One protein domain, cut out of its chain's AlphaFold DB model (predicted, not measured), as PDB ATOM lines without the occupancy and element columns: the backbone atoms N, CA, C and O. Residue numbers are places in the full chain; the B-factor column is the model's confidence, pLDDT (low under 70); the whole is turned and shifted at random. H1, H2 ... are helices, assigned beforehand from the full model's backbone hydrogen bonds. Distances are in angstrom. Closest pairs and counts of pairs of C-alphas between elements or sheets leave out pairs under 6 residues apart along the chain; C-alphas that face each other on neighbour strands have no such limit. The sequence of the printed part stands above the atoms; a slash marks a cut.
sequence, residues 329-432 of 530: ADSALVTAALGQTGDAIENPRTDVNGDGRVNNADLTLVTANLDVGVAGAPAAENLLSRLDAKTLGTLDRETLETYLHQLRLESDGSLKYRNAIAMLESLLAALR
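AT A GLANCE: This is residues 329 to 432 of the 530 residues of the protein "Dockerin domain-containing protein" of Chloroflexi bacterium (UniProt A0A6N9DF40). Two helical hairpins are crossed and stacked: the long helices H5 and H6 run side by side, and the shorter pair H1 and H2 crosses them at nearly a right angle, with H2 packed on H6. Two short helices, H3 and H4, lie toward the end of the long hairpin where H5 begins and H6 ends, and the long loop of residues 338 to 359 extends off the end of the shorter hairpin where H1 ends and H2 begins, its C-alphas 8 to 20 A from the mean of all C-alphas. The printed part has 104 residues with six named helices, H1 to H6 in chain order, and no named strand; its class is all helix, with packing part aligned and part crossed. It is compact, with a radius of gyration of the C-alphas of 12.7 A and a rounded outline of 36 by 33 by 26 A.

IN THESE COORDINATES: H1, residues 329 to 337, starts with C-alpha 329 at (46.211, 34.522, 39.790) and measures 12.5 A. H2, residues 360 to 368, measures 11.9 A. H3 is residues 380 to 384, 6.7 A, and H4 is residues 389 to 394, 9.0 A. H5, residues 397 to 410, measures 19.9 A from C-alpha 397 at (44.518, 46.556, 27.141). H6, residues 415 to 430, is the longest at 22.4 A and ends with C-alpha 430 at (48.878, 47.262, 36.442).

HOW THE PARTS SIT: H6 is the hub, touching H2, H3 and H5. H5 and H6 form a helical hairpin at a shallow tilt of 18 degrees, opposite ways; their closest C-alphas, of Leu 404 and Ile 421, are 6.4 A apart. With residues 415 to 420 alone, H6 touches H2, about perpendicular at 79 degrees, the closest C-alphas being those of Ala 368 and Lys 416, 4.5 A apart. With residues 426 to 430 alone, it touches H3, where the closest C-alphas, of Ala 380 and Ala 430, are 4.6 A apart. H1 and H2 form the other helical hairpin, at a shallow tilt of 2 degrees, opposite ways, with the closest C-alphas, of Ser 331 and Val 366, 5.9 A apart. H1 also touches H4 at a steep tilt of 50 degrees, the same way; the closest C-alphas, of Ala 336 and Thr 394, are 5.8 A apart. H1 and H6 are close but not clearly touching, while H4 and H6 are apart. In each of the six helices every O i to N i+4 pair is within hydrogen-bond range.

THE WHOLE: The C-alphas of Asp 343 and Ala 375, the two farthest apart, are 36.3 A from each other. The printed part has no cut. The links H1 to H2, 22 residues, and H2 to H3, 11 residues, are long. Mean pLDDT of the printed part is 73.5; residues 371 to 395 are under 70, as are residues 329, 415 and 430.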
ATOM      1  N   ALA A 329      45.537  35.252  40.850       69.25
ATOM      2  CA  ALA A 329      46.211  34.522  39.790       69.25
ATOM      3  C   ALA A 329      45.201  33.739  38.940       69.25
ATOM      4  O   ALA A 329      45.279  33.798  37.714       69.25
ATOM      5  N   ASP A 330      44.197  33.115  39.561       79.75
ATOM      6  CA  ASP A 330      43.145  32.377  38.853       79.75
ATOM      7  C   ASP A 330      42.319  33.289  37.960       79.75
ATOM      8  O   ASP A 330      42.117  33.035  36.772       79.75
ATOM      9  N   SER A 331      41.902  34.425  38.520       80.75
ATOM     10  CA  SER A 331      41.137  35.427  37.777       80.75
ATOM     11  C   SER A 331      41.952  35.991  36.612       80.75
ATOM     12  O   SER A 331      41.405  36.236  35.538       80.75
ATOM     13  N   ALA A 332      43.261  36.188  36.796       75.69
ATOM     14  CA  ALA A 332      44.150  36.667  35.747       75.69
ATOM     15  C   ALA A 332      44.352  35.631  34.630       75.69
ATOM     16  O   ALA A 332      44.434  36.020  33.465       75.69
ATOM     17  N   LEU A 333      44.372  34.334  34.951       78.62
ATOM     18  CA  LEU A 333      44.431  33.262  33.955       78.62
ATOM     19  C   LEU A 333      43.164  33.199  33.104       78.62
ATOM     20  O   LEU A 333      43.273  33.152  31.881       78.62
ATOM     21  N   VAL A 334      41.979  33.280  33.721       85.38
ATOM     22  CA  VAL A 334      40.713  33.378  32.968       85.38
ATOM     23  C   VAL A 334      40.712  34.624  32.101       85.38
ATOM     24  O   VAL A 334      40.413  34.562  30.914       85.38
ATOM     25  N   THR A 335      41.130  35.754  32.673       82.38
ATOM     26  CA  THR A 335      41.201  37.031  31.962       82.38
ATOM     27  C   THR A 335      42.114  36.954  30.732       82.38
ATOM     28  O   THR A 335      41.769  37.466  29.670       82.38
ATOM     29  N   ALA A 336      43.265  36.293  30.852       78.19
ATOM     30  CA  ALA A 336      44.208  36.100  29.754       78.19
ATOM     31  C   ALA A 336      43.705  35.126  28.672       78.19
ATOM     32  O   ALA A 336      44.235  35.141  27.558       78.19
ATOM     33  N   ALA A 337      42.714  34.295  28.996       83.75
ATOM     34  CA  ALA A 337      42.094  33.334  28.091       83.75
ATOM     35  C   ALA A 337      40.753  33.817  27.504       83.75
ATOM     36  O   ALA A 337      40.186  33.130  26.656       83.75
ATOM     37  N   LEU A 338      40.259  35.000  27.892       85.88
ATOM     38  CA  LEU A 338      38.990  35.541  27.403       85.88
ATOM     39  C   LEU A 338      38.918  35.580  25.870       85.88
ATOM     40  O   LEU A 338      39.776  36.147  25.192       85.88
ATOM     41  N   GLY A 339      37.839  35.019  25.326       83.00
ATOM     42  CA  GLY A 339      37.591  34.909  23.889       83.00
ATOM     43  C   GLY A 339      38.111  33.616  23.254       83.00
ATOM     44  O   GLY A 339      37.849  33.393  22.071       83.00
ATOM     45  N   GLN A 340      38.809  32.754  24.002       86.19
ATOM     46  CA  GLN A 340      39.137  31.400  23.549       86.19
ATOM     47  C   GLN A 340      37.881  30.515  23.540       86.19
ATOM     48  O   GLN A 340      37.001  30.648  24.392       86.19
ATOM     49  N   THR A 341      37.787  29.609  22.563       86.88
ATOM     50  CA  THR A 341      36.617  28.734  22.382       86.88
ATOM     51  C   THR A 341      37.018  27.336  21.920       86.88
ATOM     52  O   THR A 341      37.876  27.218  21.044       86.88
ATOM     53  N   GLY A 342      36.340  26.301  22.420       78.62
ATOM     54  CA  GLY A 342      36.554  24.903  22.034       78.62
ATOM     55  C   GLY A 342      38.019  24.474  22.151       78.62
ATOM     56  O   GLY A 342      38.709  24.857  23.090       78.62
ATOM     57  N   ASP A 343      38.517  23.750  21.147       74.19
ATOM     58  CA  ASP A 343      39.900  23.237  21.101       74.19
ATOM     59  C   ASP A 343      40.983  24.335  21.107       74.19
ATOM     60  O   ASP A 343      42.166  24.041  21.268       74.19
ATOM     61  N   ALA A 344      40.607  25.605  20.904       77.94
ATOM     62  CA  ALA A 344      41.531  26.735  20.974       77.94
ATOM     63  C   ALA A 344      41.768  27.242  22.410       77.94
ATOM     64  O   ALA A 344      42.554  28.173  22.593       77.94
ATOM     65  N   ILE A 345      41.090  26.668  23.411       79.38
ATOM     66  CA  ILE A 345      41.306  26.981  24.825       79.38
ATOM     67  C   ILE A 345      42.618  26.334  25.285       79.38
ATOM     68  O   ILE A 345      42.718  25.114  25.388       79.38
ATOM     69  N   GLU A 346      43.640  27.148  25.566       76.88
ATOM     70  CA  GLU A 346      44.974  26.648  25.937       76.88
ATOM     71  C   GLU A 346      44.997  25.998  27.329       76.88
ATOM     72  O   GLU A 346      45.707  25.016  27.539       76.88
ATOM     73  N   ASN A 347      44.244  26.553  28.284       77.88
ATOM     74  CA  ASN A 347      44.071  25.987  29.620       77.88
ATOM     75  C   ASN A 347      42.584  25.666  29.845       77.88
ATOM     76  O   ASN A 347      41.817  26.590  30.118       77.88
ATOM     77  N   PRO A 348      42.164  24.390  29.802       78.50
ATOM     78  CA  PRO A 348      40.763  24.003  29.978       78.50
ATOM     79  C   PRO A 348      40.135  24.439  31.310       78.50
ATOM     80  O   PRO A 348      38.921  24.591  31.378       78.50
ATOM     81  N   ARG A 349      40.933  24.692  32.363       81.38
ATOM     82  CA  ARG A 349      40.419  25.215  33.645       81.38
ATOM     83  C   ARG A 349      39.969  26.676  33.556       81.38
ATOM     84  O   ARG A 349      39.319  27.157  34.471       81.38
ATOM     85  N   THR A 350      40.318  27.394  32.483       84.88
ATOM     86  CA  THR A 350      39.856  28.779  32.275       84.88
ATOM     87  C   THR A 350      38.405  28.863  31.803       84.88
ATOM     88  O   THR A 350      37.772  29.895  32.009       84.88
ATOM     89  N   ASP A 351      37.870  27.779  31.234       84.06
ATOM     90  CA  ASP A 351      36.440  27.581  30.979       84.06
ATOM     91  C   ASP A 351      35.798  26.986  32.239       84.06
ATOM     92  O   ASP A 351      35.563  25.782  32.374       84.06
ATOM     93  N   VAL A 352      35.625  27.852  33.233       82.00
ATOM     94  CA  VAL A 352      35.224  27.485  34.593       82.00
ATOM     95  C   VAL A 352      33.806  26.928  34.619       82.00
ATOM     96  O   VAL A 352      33.493  26.128  35.499       82.00
ATOM     97  N   ASN A 353      32.938  27.334  33.687       78.88
ATOM     98  CA  ASN A 353      31.579  26.805  33.582       78.88
ATOM     99  C   ASN A 353      31.456  25.592  32.631       78.88
ATOM    100  O   ASN A 353      30.441  24.894  32.691       78.88
ATOM    101  N   GLY A 354      32.481  25.312  31.818       76.06
ATOM    102  CA  GLY A 354      32.525  24.190  30.881       76.06
ATOM    103  C   GLY A 354      31.608  24.359  29.665       76.06
ATOM    104  O   GLY A 354      31.145  23.357  29.115       76.06
ATOM    105  N   ASP A 355      31.276  25.592  29.271       76.50
ATOM    106  CA  ASP A 355      30.382  25.891  28.142       76.50
ATOM    107  C   ASP A 355      31.100  25.913  26.777       76.50
ATOM    108  O   ASP A 355      30.467  26.082  25.724       76.50
ATOM    109  N   GLY A 356      32.416  25.693  26.783       77.38
ATOM    110  CA  GLY A 356      33.287  25.703  25.620       77.38
ATOM    111  C   GLY A 356      33.733  27.103  25.199       77.38
ATOM    112  O   GLY A 356      34.260  27.249  24.089       77.38
ATOM    113  N   ARG A 357      33.500  28.148  26.007       86.69
ATOM    114  CA  ARG A 357      33.876  29.538  25.712       86.69
ATOM    115  C   ARG A 357      34.343  30.270  26.963       86.69
ATOM    116  O   ARG A 357      33.536  30.633  27.803       86.69
ATOM    117  N   VAL A 358      35.601  30.697  26.983       86.00
ATOM    118  CA  VAL A 358      36.115  31.529  28.078       86.00
ATOM    119  C   VAL A 358      35.586  32.959  27.944       86.00
ATOM    120  O   VAL A 358      35.966  33.696  27.027       86.00
ATOM    121  N   ASN A 359      34.690  33.366  28.842       86.81
ATOM    122  CA  ASN A 359      33.987  34.644  28.789       86.81
ATOM    123  C   ASN A 359      33.754  35.269  30.184       86.81
ATOM    124  O   ASN A 359      34.302  34.836  31.199       86.81
ATOM    125  N   ASN A 360      32.962  36.347  30.246       82.44
ATOM    126  CA  ASN A 360      32.669  37.043  31.504       82.44
ATOM    127  C   ASN A 360      32.014  36.122  32.550       82.44
ATOM    128  O   ASN A 360      32.214  36.338  33.744       82.44
ATOM    129  N   ALA A 361      31.259  35.102  32.130       80.38
ATOM    130  CA  ALA A 361      30.655  34.125  33.028       80.38
ATOM    131  C   ALA A 361      31.727  33.369  33.826       80.38
ATOM    132  O   ALA A 361      31.622  33.298  35.052       80.38
ATOM    133  N   ASP A 362      32.798  32.915  33.178       84.50
ATOM    134  CA  ASP A 362      33.914  32.222  33.833       84.50
ATOM    135  C   ASP A 362      34.635  33.131  34.821       84.50
ATOM    136  O   ASP A 362      34.846  32.770  35.981       84.50
ATOM    137  N   LEU A 363      34.922  34.369  34.404       84.31
ATOM    138  CA  LEU A 363      35.567  35.351  35.275       84.31
ATOM    139  C   LEU A 363      34.700  35.656  36.504       84.31
ATOM    140  O   LEU A 363      35.214  35.790  37.618       84.31
ATOM    141  N   THR A 364      33.376  35.740  36.336       79.75
ATOM    142  CA  THR A 364      32.464  35.933  37.470       79.75
ATOM    143  C   THR A 364      32.425  34.733  38.410       79.75
ATOM    144  O   THR A 364      32.263  34.939  39.610       79.75
ATOM    145  N   LEU A 365      32.607  33.503  37.916       78.38
ATOM    146  CA  LEU A 365      32.673  32.307  38.760       78.38
ATOM    147  C   LEU A 365      33.942  32.282  39.609       78.38
ATOM    148  O   LEU A 365      33.850  32.007  40.805       78.38
ATOM    149  N   VAL A 366      35.097  32.643  39.043       82.00
ATOM    150  CA  VAL A 366      36.335  32.754  39.832       82.00
ATOM    151  C   VAL A 366      36.218  33.851  40.879       82.00
ATOM    152  O   VAL A 366      36.416  33.629  42.071       82.00
ATOM    153  N   THR A 367      35.814  35.044  40.450       76.81
ATOM    154  CA  THR A 367      35.770  36.229  41.321       76.81
ATOM    155  C   THR A 367      34.684  36.165  42.400       76.81
ATOM    156  O   THR A 367      34.789  36.851  43.422       76.81
ATOM    157  N   ALA A 368      33.652  35.336  42.211       74.81
ATOM    158  CA  ALA A 368      32.652  35.032  43.232       74.81
ATOM    159  C   ALA A 368      33.190  34.143  44.362       74.81
ATOM    160  O   ALA A 368      32.639  34.186  45.461       74.81
ATOM    161  N   ASN A 369      34.240  33.363  44.097       75.31
ATOM    162  CA  ASN A 369      34.777  32.357  45.010       75.31
ATOM    163  C   ASN A 369      36.194  32.675  45.508       75.31
ATOM    164  O   ASN A 369      36.823  31.818  46.117       75.31
ATOM    165  N   LEU A 370      36.684  33.898  45.279       76.81
ATOM    166  CA  LEU A 370      37.944  34.369  45.858       76.81
ATOM    167  C   LEU A 370      37.912  34.214  47.379       76.81
ATOM    168  O   LEU A 370      36.959  34.664  48.026       76.81
ATOM    169  N   ASP A 371      38.973  33.649  47.950       65.69
ATOM    170  CA  ASP A 371      39.096  33.531  49.397       65.69
ATOM    171  C   ASP A 371      39.072  34.932  50.026       65.69
ATOM    172  O   ASP A 371      39.973  35.761  49.863       65.69
ATOM    173  N   VAL A 372      37.994  35.221  50.761       50.25
ATOM    174  CA  VAL A 372      37.606  36.569  51.230       50.25
ATOM    175  C   VAL A 372      38.548  37.139  52.316       50.25
ATOM    176  O   VAL A 372      38.236  38.128  52.976       50.25
ATOM    177  N   GLY A 373      39.729  36.543  52.509       44.41
ATOM    178  CA  GLY A 373      40.808  37.053  53.360       44.41
ATOM    179  C   GLY A 373      41.574  38.234  52.756       44.41
ATOM    180  O   GLY A 373      42.282  38.936  53.478       44.41
ATOM    181  N   VAL A 374      41.406  38.510  51.460       41.62
ATOM    182  CA  VAL A 374      42.044  39.641  50.772       41.62
ATOM    183  C   VAL A 374      41.034  40.781  50.618       41.62
ATOM    184  O   VAL A 374      40.554  41.103  49.533       41.62
ATOM    185  N   ALA A 375      40.657  41.390  51.744       33.75
ATOM    186  CA  ALA A 375      39.908  42.642  51.756       33.75
ATOM    187  C   ALA A 375      40.786  43.766  51.177       33.75
ATOM    188  O   ALA A 375      41.527  44.442  51.888       33.75
ATOM    189  N   GLY A 376      40.701  43.930  49.862       45.31
ATOM    190  CA  GLY A 376      41.436  44.909  49.075       45.31
ATOM    191  C   GLY A 376      42.027  44.207  47.869       45.31
ATOM    192  O   GLY A 376      42.854  43.322  48.044       45.31
ATOM    193  N   ALA A 377      41.584  44.584  46.664       44.59
ATOM    194  CA  ALA A 377      42.171  44.113  45.414       44.59
ATOM    195  C   ALA A 377      43.700  44.024  45.585       44.59
ATOM    196  O   ALA A 377      44.306  45.041  45.952       44.59
ATOM    197  N   PRO A 378      44.319  42.837  45.428       49.09
ATOM    198  CA  PRO A 378      45.756  42.721  45.589       49.09
ATOM    199  C   PRO A 378      46.407  43.762  44.686       49.09
ATOM    200  O   PRO A 378      45.958  43.974  43.556       49.09
ATOM    201  N   ALA A 379      47.395  44.477  45.230       52.69
ATOM    202  CA  ALA A 379      48.063  45.543  44.504       52.69
ATOM    203  C   ALA A 379      48.438  45.019  43.112       52.69
ATOM    204  O   ALA A 379      49.126  44.006  43.004       52.69
ATOM    205  N   ALA A 380      47.946  45.704  42.082       50.50
ATOM    206  CA  ALA A 380      48.187  45.485  40.658       50.50
ATOM    207  C   ALA A 380      49.590  44.921  40.328       50.50
ATOM    208  O   ALA A 380      49.747  44.010  39.521       50.50
ATOM    209  N   GLU A 381      50.611  45.432  41.012       45.66
ATOM    210  CA  GLU A 381      52.019  45.071  40.845       45.66
ATOM    211  C   GLU A 381      52.371  43.651  41.342       45.66
ATOM    212  O   GLU A 381      53.162  42.960  40.707       45.66
ATOM    213  N   ASN A 382      51.732  43.179  42.419       54.72
ATOM    214  CA  ASN A 382      51.900  41.822  42.962       54.72
ATOM    215  C   ASN A 382      51.167  40.766  42.103       54.72
ATOM    216  O   ASN A 382      51.536  39.593  42.070       54.72
ATOM    217  N   LEU A 383      50.138  41.205  41.372       58.56
ATOM    218  CA  LEU A 383      49.382  40.397  40.418       58.56
ATOM    219  C   LEU A 383      50.232  40.028  39.198       58.56
ATOM    220  O   LEU A 383      50.363  38.857  38.858       58.56
ATOM    221  N   LEU A 384      50.854  41.032  38.569       61.75
ATOM    222  CA  LEU A 384      51.663  40.835  37.364       61.75
ATOM    223  C   LEU A 384      52.923  40.012  37.641       61.75
ATOM    224  O   LEU A 384      53.352  39.259  36.774       61.75
ATOM    225  N   SER A 385      53.509  40.115  38.838       59.84
ATOM    226  CA  SER A 385      54.707  39.345  39.199       59.84
ATOM    227  C   SER A 385      54.475  37.838  39.328       59.84
ATOM    228  O   SER A 385      55.444  37.082  39.312       59.84
ATOM    229  N   ARG A 386      53.218  37.402  39.474       60.19
ATOM    230  CA  ARG A 386      52.841  35.981  39.557       60.19
ATOM    231  C   ARG A 386      52.509  35.369  38.197       60.19
ATOM    232  O   ARG A 386      52.370  34.154  38.107       60.19
ATOM    233  N   LEU A 387      52.387  36.190  37.154       63.59
ATOM    234  CA  LEU A 387      52.091  35.743  35.798       63.59
ATOM    235  C   LEU A 387      53.385  35.486  35.032       63.59
ATOM    236  O   LEU A 387      54.356  36.239  35.143       63.59
ATOM    237  N   ASP A 388      53.399  34.430  34.224       61.59
ATOM    238  CA  ASP A 388      54.517  34.195  33.324       61.59
ATOM    239  C   ASP A 388      54.518  35.208  32.156       61.59
ATOM    240  O   ASP A 388      53.532  35.893  31.859       61.59
ATOM    241  N   ALA A 389      55.658  35.315  31.470       58.69
ATOM    242  CA  ALA A 389      55.825  36.254  30.363       58.69
ATOM    243  C   ALA A 389      54.896  35.971  29.163       58.69
ATOM    244  O   ALA A 389      54.678  36.871  28.346       58.69
ATOM    245  N   LYS A 390      54.367  34.745  29.037       63.72
ATOM    246  CA  LYS A 390      53.420  34.360  27.986       63.72
ATOM    247  C   LYS A 390      52.037  34.926  28.315       63.72
ATOM    248  O   LYS A 390      51.493  35.641  27.480       63.72
ATOM    249  N   THR A 391      51.529  34.704  29.528       64.19
ATOM    250  CA  THR A 391      50.242  35.221  30.025       64.19
ATOM    251  C   THR A 391      50.220  36.751  30.065       64.19
ATOM    252  O   THR A 391      49.268  37.380  29.614       64.19
ATOM    253  N   LEU A 392      51.308  37.386  30.510       64.44
ATOM    254  CA  LEU A 392      51.476  38.847  30.426       64.44
ATOM    255  C   LEU A 392      51.407  39.372  28.986       64.44
ATOM    256  O   LEU A 392      50.975  40.495  28.743       64.44
ATOM    257  N   GLY A 393      51.870  38.567  28.035       60.81
ATOM    258  CA  GLY A 393      51.898  38.895  26.620       60.81
ATOM    259  C   GLY A 393      50.537  38.829  25.925       60.81
ATOM    260  O   GLY A 393      50.375  39.481  24.891       60.81
ATOM    261  N   THR A 394      49.588  38.059  26.468       65.44
ATOM    262  CA  THR A 394      48.225  37.905  25.931       65.44
ATOM    263  C   THR A 394      47.226  38.882  26.545       65.44
ATOM    264  O   THR A 394      46.181  39.127  25.948       65.44
ATOM    265  N   LEU A 395      47.557  39.490  27.688       69.31
ATOM    266  CA  LEU A 395      46.769  40.558  28.298       69.31
ATOM    267  C   LEU A 395      46.859  41.841  27.457       69.31
ATOM    268  O   LEU A 395      47.765  42.667  27.603       69.31
ATOM    269  N   ASP A 396      45.902  42.003  26.552       71.75
ATOM    270  CA  ASP A 396      45.737  43.202  25.747       71.75
ATOM    271  C   ASP A 396      44.813  44.221  26.428       71.75
ATOM    272  O   ASP A 396      43.743  43.892  26.939       71.75
ATOM    273  N   ARG A 397      45.228  45.490  26.430       76.69
ATOM    274  CA  ARG A 397      44.518  46.556  27.141       76.69
ATOM    275  C   ARG A 397      43.152  46.840  26.515       76.69
ATOM    276  O   ARG A 397      42.184  47.009  27.249       76.69
ATOM    277  N   GLU A 398      43.076  46.890  25.188       75.62
ATOM    278  CA  GLU A 398      41.839  47.191  24.453       75.62
ATOM    279  C   GLU A 398      40.792  46.091  24.676       75.62
ATOM    280  O   GLU A 398      39.616  46.354  24.944       75.62
ATOM    281  N   THR A 399      41.254  44.844  24.666       74.25
ATOM    282  CA  THR A 399      40.446  43.665  24.969       74.25
ATOM    283  C   THR A 399      39.885  43.730  26.396       74.25
ATOM    284  O   THR A 399      38.681  43.572  26.601       74.25
ATOM    285  N   LEU A 400      40.720  44.057  27.389       77.12
ATOM    286  CA  LEU A 400      40.290  44.215  28.785       77.12
ATOM    287  C   LEU A 400      39.298  45.364  28.986       77.12
ATOM    288  O   LEU A 400      38.341  45.218  29.744       77.12
ATOM    289  N   GLU A 401      39.499  46.500  28.316       82.88
ATOM    290  CA  GLU A 401      38.562  47.629  28.357       82.88
ATOM    291  C   GLU A 401      37.203  47.251  27.749       82.88
ATOM    292  O   GLU A 401      36.158  47.631  28.287       82.88
ATOM    293  N   THR A 402      37.206  46.440  26.687       82.25
ATOM    294  CA  THR A 402      35.991  45.906  26.058       82.25
ATOM    295  C   THR A 402      35.227  44.983  27.007       82.25
ATOM    296  O   THR A 402      34.027  45.180  27.220       82.25
ATOM    297  N   TYR A 403      35.912  44.025  27.636       81.44
ATOM    298  CA  TYR A 403      35.286  43.122  28.605       81.44
ATOM    299  C   TYR A 403      34.793  43.864  29.845       81.44
ATOM    300  O   TYR A 403      33.668  43.637  30.282       81.44
ATOM    301  N   LEU A 404      35.563  44.824  30.365       85.19
ATOM    302  CA  LEU A 404      35.132  45.678  31.472       85.19
ATOM    303  C   LEU A 404      33.872  46.479  31.112       85.19
ATOM    304  O   LEU A 404      32.978  46.639  31.948       85.19
ATOM    305  N   HIS A 405      33.776  46.983  29.880       85.75
ATOM    306  CA  HIS A 405      32.580  47.673  29.406       85.75
ATOM    307  C   HIS A 405      31.363  46.739  29.360       85.75
ATOM    308  O   HIS A 405      30.316  47.090  29.903       85.75
ATOM    309  N   GLN A 406      31.505  45.543  28.781       82.88
ATOM    310  CA  GLN A 406      30.435  44.538  28.734       82.88
ATOM    311  C   GLN A 406      29.995  44.100  30.132       82.88
ATOM    312  O   GLN A 406      28.807  44.124  30.447       82.88
ATOM    313  N   LEU A 407      30.949  43.806  31.011       82.38
ATOM    314  CA  LEU A 407      30.691  43.390  32.384       82.38
ATOM    315  C   LEU A 407      29.915  44.460  33.172       82.38
ATOM    316  O   LEU A 407      29.056  44.134  33.988       82.38
ATOM    317  N   ARG A 408      30.170  45.751  32.912       87.81
ATOM    318  CA  ARG A 408      29.400  46.864  33.494       87.81
ATOM    319  C   ARG A 408      27.967  46.940  32.965       87.81
ATOM    320  O   ARG A 408      27.093  47.354  33.720       87.81
ATOM    321  N   LEU A 409      27.727  46.568  31.706       87.69
ATOM    322  CA  LEU A 409      26.380  46.511  31.121       87.69
ATOM    323  C   LEU A 409      25.569  45.329  31.669       87.69
ATOM    324  O   LEU A 409      24.366  45.460  31.877       87.69
ATOM    325  N   GLU A 410      26.227  44.196  31.908       83.75
ATOM    326  CA  GLU A 410      25.624  42.960  32.427       83.75
ATOM    327  C   GLU A 410      25.457  42.959  33.953       83.75
ATOM    328  O   GLU A 410      24.711  42.146  34.498       83.75
ATOM    329  N   SER A 411      26.160  43.857  34.647       82.69
ATOM    330  CA  SER A 411      26.193  43.908  36.105       82.69
ATOM    331  C   SER A 411      24.806  44.111  36.711       82.69
ATOM    332  O   SER A 411      24.163  45.146  36.539       82.69
ATOM    333  N   ASP A 412      24.391  43.146  37.530       80.62
ATOM    334  CA  ASP A 412      23.204  43.225  38.388       80.62
ATOM    335  C   ASP A 412      23.489  43.916  39.743       80.62
ATOM    336  O   ASP A 412      22.629  43.969  40.624       80.62
ATOM    337  N   GLY A 413      24.708  44.435  39.937       79.12
ATOM    338  CA  GLY A 413      25.165  45.059  41.183       79.12
ATOM    339  C   GLY A 413      25.552  44.077  42.299       79.12
ATOM    340  O   GLY A 413      25.938  44.511  43.391       79.12
ATOM    341  N   SER A 414      25.484  42.766  42.057       75.62
ATOM    342  CA  SER A 414      25.871  41.749  43.036       75.62
ATOM    343  C   SER A 414      27.372  41.776  43.355       75.62
ATOM    344  O   SER A 414      28.192  42.415  42.690       75.62
ATOM    345  N   LEU A 415      27.748  41.090  44.438       69.69
ATOM    346  CA  LEU A 415      29.136  41.039  44.899       69.69
ATOM    347  C   LEU A 415      30.079  40.427  43.846       69.69
ATOM    348  O   LEU A 415      31.166  40.961  43.656       69.69
ATOM    349  N   LYS A 416      29.627  39.406  43.100       71.69
ATOM    350  CA  LYS A 416      30.398  38.788  42.003       71.69
ATOM    351  C   LYS A 416      30.799  39.800  40.921       71.69
ATOM    352  O   LYS A 416      31.974  39.900  40.591       71.69
ATOM    353  N   TYR A 417      29.864  40.627  40.440       74.25
ATOM    354  CA  TYR A 417      30.161  41.628  39.409       74.25
ATOM    355  C   TYR A 417      31.031  42.760  39.952       74.25
ATOM    356  O   TYR A 417      31.928  43.223  39.256       74.25
ATOM    357  N   ARG A 418      30.817  43.192  41.201       77.38
ATOM    358  CA  ARG A 418      31.670  44.218  41.826       77.38
ATOM    359  C   ARG A 418      33.120  43.751  41.965       77.38
ATOM    360  O   ARG A 418      34.022  44.525  41.658       77.38
ATOM    361  N   ASN A 419      33.336  42.499  42.370       72.06
ATOM    362  CA  ASN A 419      34.671  41.915  42.477       72.06
ATOM    363  C   ASN A 419      35.330  41.761  41.098       72.06
ATOM    364  O   ASN A 419      36.474  42.175  40.926       72.06
ATOM    365  N   ALA A 420      34.597  41.245  40.107       70.38
ATOM    366  CA  ALA A 420      35.094  41.106  38.739       70.38
ATOM    367  C   ALA A 420      35.480  42.456  38.105       70.38
ATOM    368  O   ALA A 420      36.555  42.581  37.520       70.38
ATOM    369  N   ILE A 421      34.651  43.493  38.285       80.50
ATOM    370  CA  ILE A 421      34.936  44.859  37.815       80.50
ATOM    371  C   ILE A 421      36.202  45.408  38.479       80.50
ATOM    372  O   ILE A 421      37.105  45.864  37.780       80.50
ATOM    373  N   ALA A 422      36.299  45.334  39.810       76.62
ATOM    374  CA  ALA A 422      37.453  45.845  40.549       76.62
ATOM    375  C   ALA A 422      38.762  45.133  40.158       76.62
ATOM    376  O   ALA A 422      39.825  45.753  40.114       76.62
ATOM    377  N   MET A 423      38.687  43.839  39.843       75.56
ATOM    378  CA  MET A 423      39.828  43.052  39.394       75.56
ATOM    379  C   MET A 423      40.323  43.482  38.009       75.56
ATOM    380  O   MET A 423      41.513  43.753  37.841       75.56
ATOM    381  N   LEU A 424      39.417  43.614  37.032       76.50
ATOM    382  CA  LEU A 424      39.765  44.110  35.695       76.50
ATOM    383  C   LEU A 424      40.315  45.542  35.746       76.50
ATOM    384  O   LEU A 424      41.272  45.856  35.043       76.50
ATOM    385  N   GLU A 425      39.770  46.400  36.612       81.81
ATOM    386  CA  GLU A 425      40.301  47.748  36.850       81.81
ATOM    387  C   GLU A 425      41.724  47.716  37.434       81.81
ATOM    388  O   GLU A 425      42.588  48.470  36.978       81.81
ATOM    389  N   SER A 426      41.996  46.821  38.390       74.75
ATOM    390  CA  SER A 426      43.336  46.623  38.960       74.75
ATOM    391  C   SER A 426      44.331  46.120  37.908       74.75
ATOM    392  O   SER A 426      45.416  46.683  37.769       74.75
ATOM    393  N   LEU A 427      43.945  45.130  37.095       72.69
ATOM    394  CA  LEU A 427      44.745  44.623  35.972       72.69
ATOM    395  C   LEU A 427      45.044  45.720  34.938       72.69
ATOM    396  O   LEU A 427      46.192  45.888  34.525       72.69
ATOM    397  N   LEU A 428      44.044  46.522  34.564       76.62
ATOM    398  CA  LEU A 428      44.210  47.655  33.647       76.62
ATOM    399  C   LEU A 428      45.131  48.744  34.203       76.62
ATOM    400  O   LEU A 428      45.843  49.393  33.430       76.62
ATOM    401  N   ALA A 429      45.115  48.969  35.519       73.75
ATOM    402  CA  ALA A 429      46.048  49.872  36.183       73.75
ATOM    403  C   ALA A 429      47.473  49.294  36.201       73.75
ATOM    404  O   ALA A 429      48.429  50.027  35.955       73.75
ATOM    405  N   ALA A 430      47.608  47.984  36.426       69.25
ATOM    406  CA  ALA A 430      48.878  47.262  36.442       69.25
ATOM    407  C   ALA A 430      49.593  47.284  35.086       69.25
ATOM    408  O   ALA A 430      50.807  47.455  35.006       69.25
ATOM    409  N   LEU A 431      48.831  47.134  34.000       70.19
ATOM    410  CA  LEU A 431      49.346  47.080  32.630       70.19
ATOM    411  C   LEU A 431      49.858  48.428  32.103       70.19
ATOM    412  O   LEU A 431      50.202  48.527  30.925       70.19
ATOM    413  N   ARG A 432      49.938  49.459  32.953       76.50
ATOM    414  CA  ARG A 432      50.573  50.738  32.639       76.50
ATOM    415  C   ARG A 432      51.985  50.784  33.240       76.50
ATOM    416  O   ARG A 432      52.120  51.002  34.444       76.50
TER     417      ARG A 432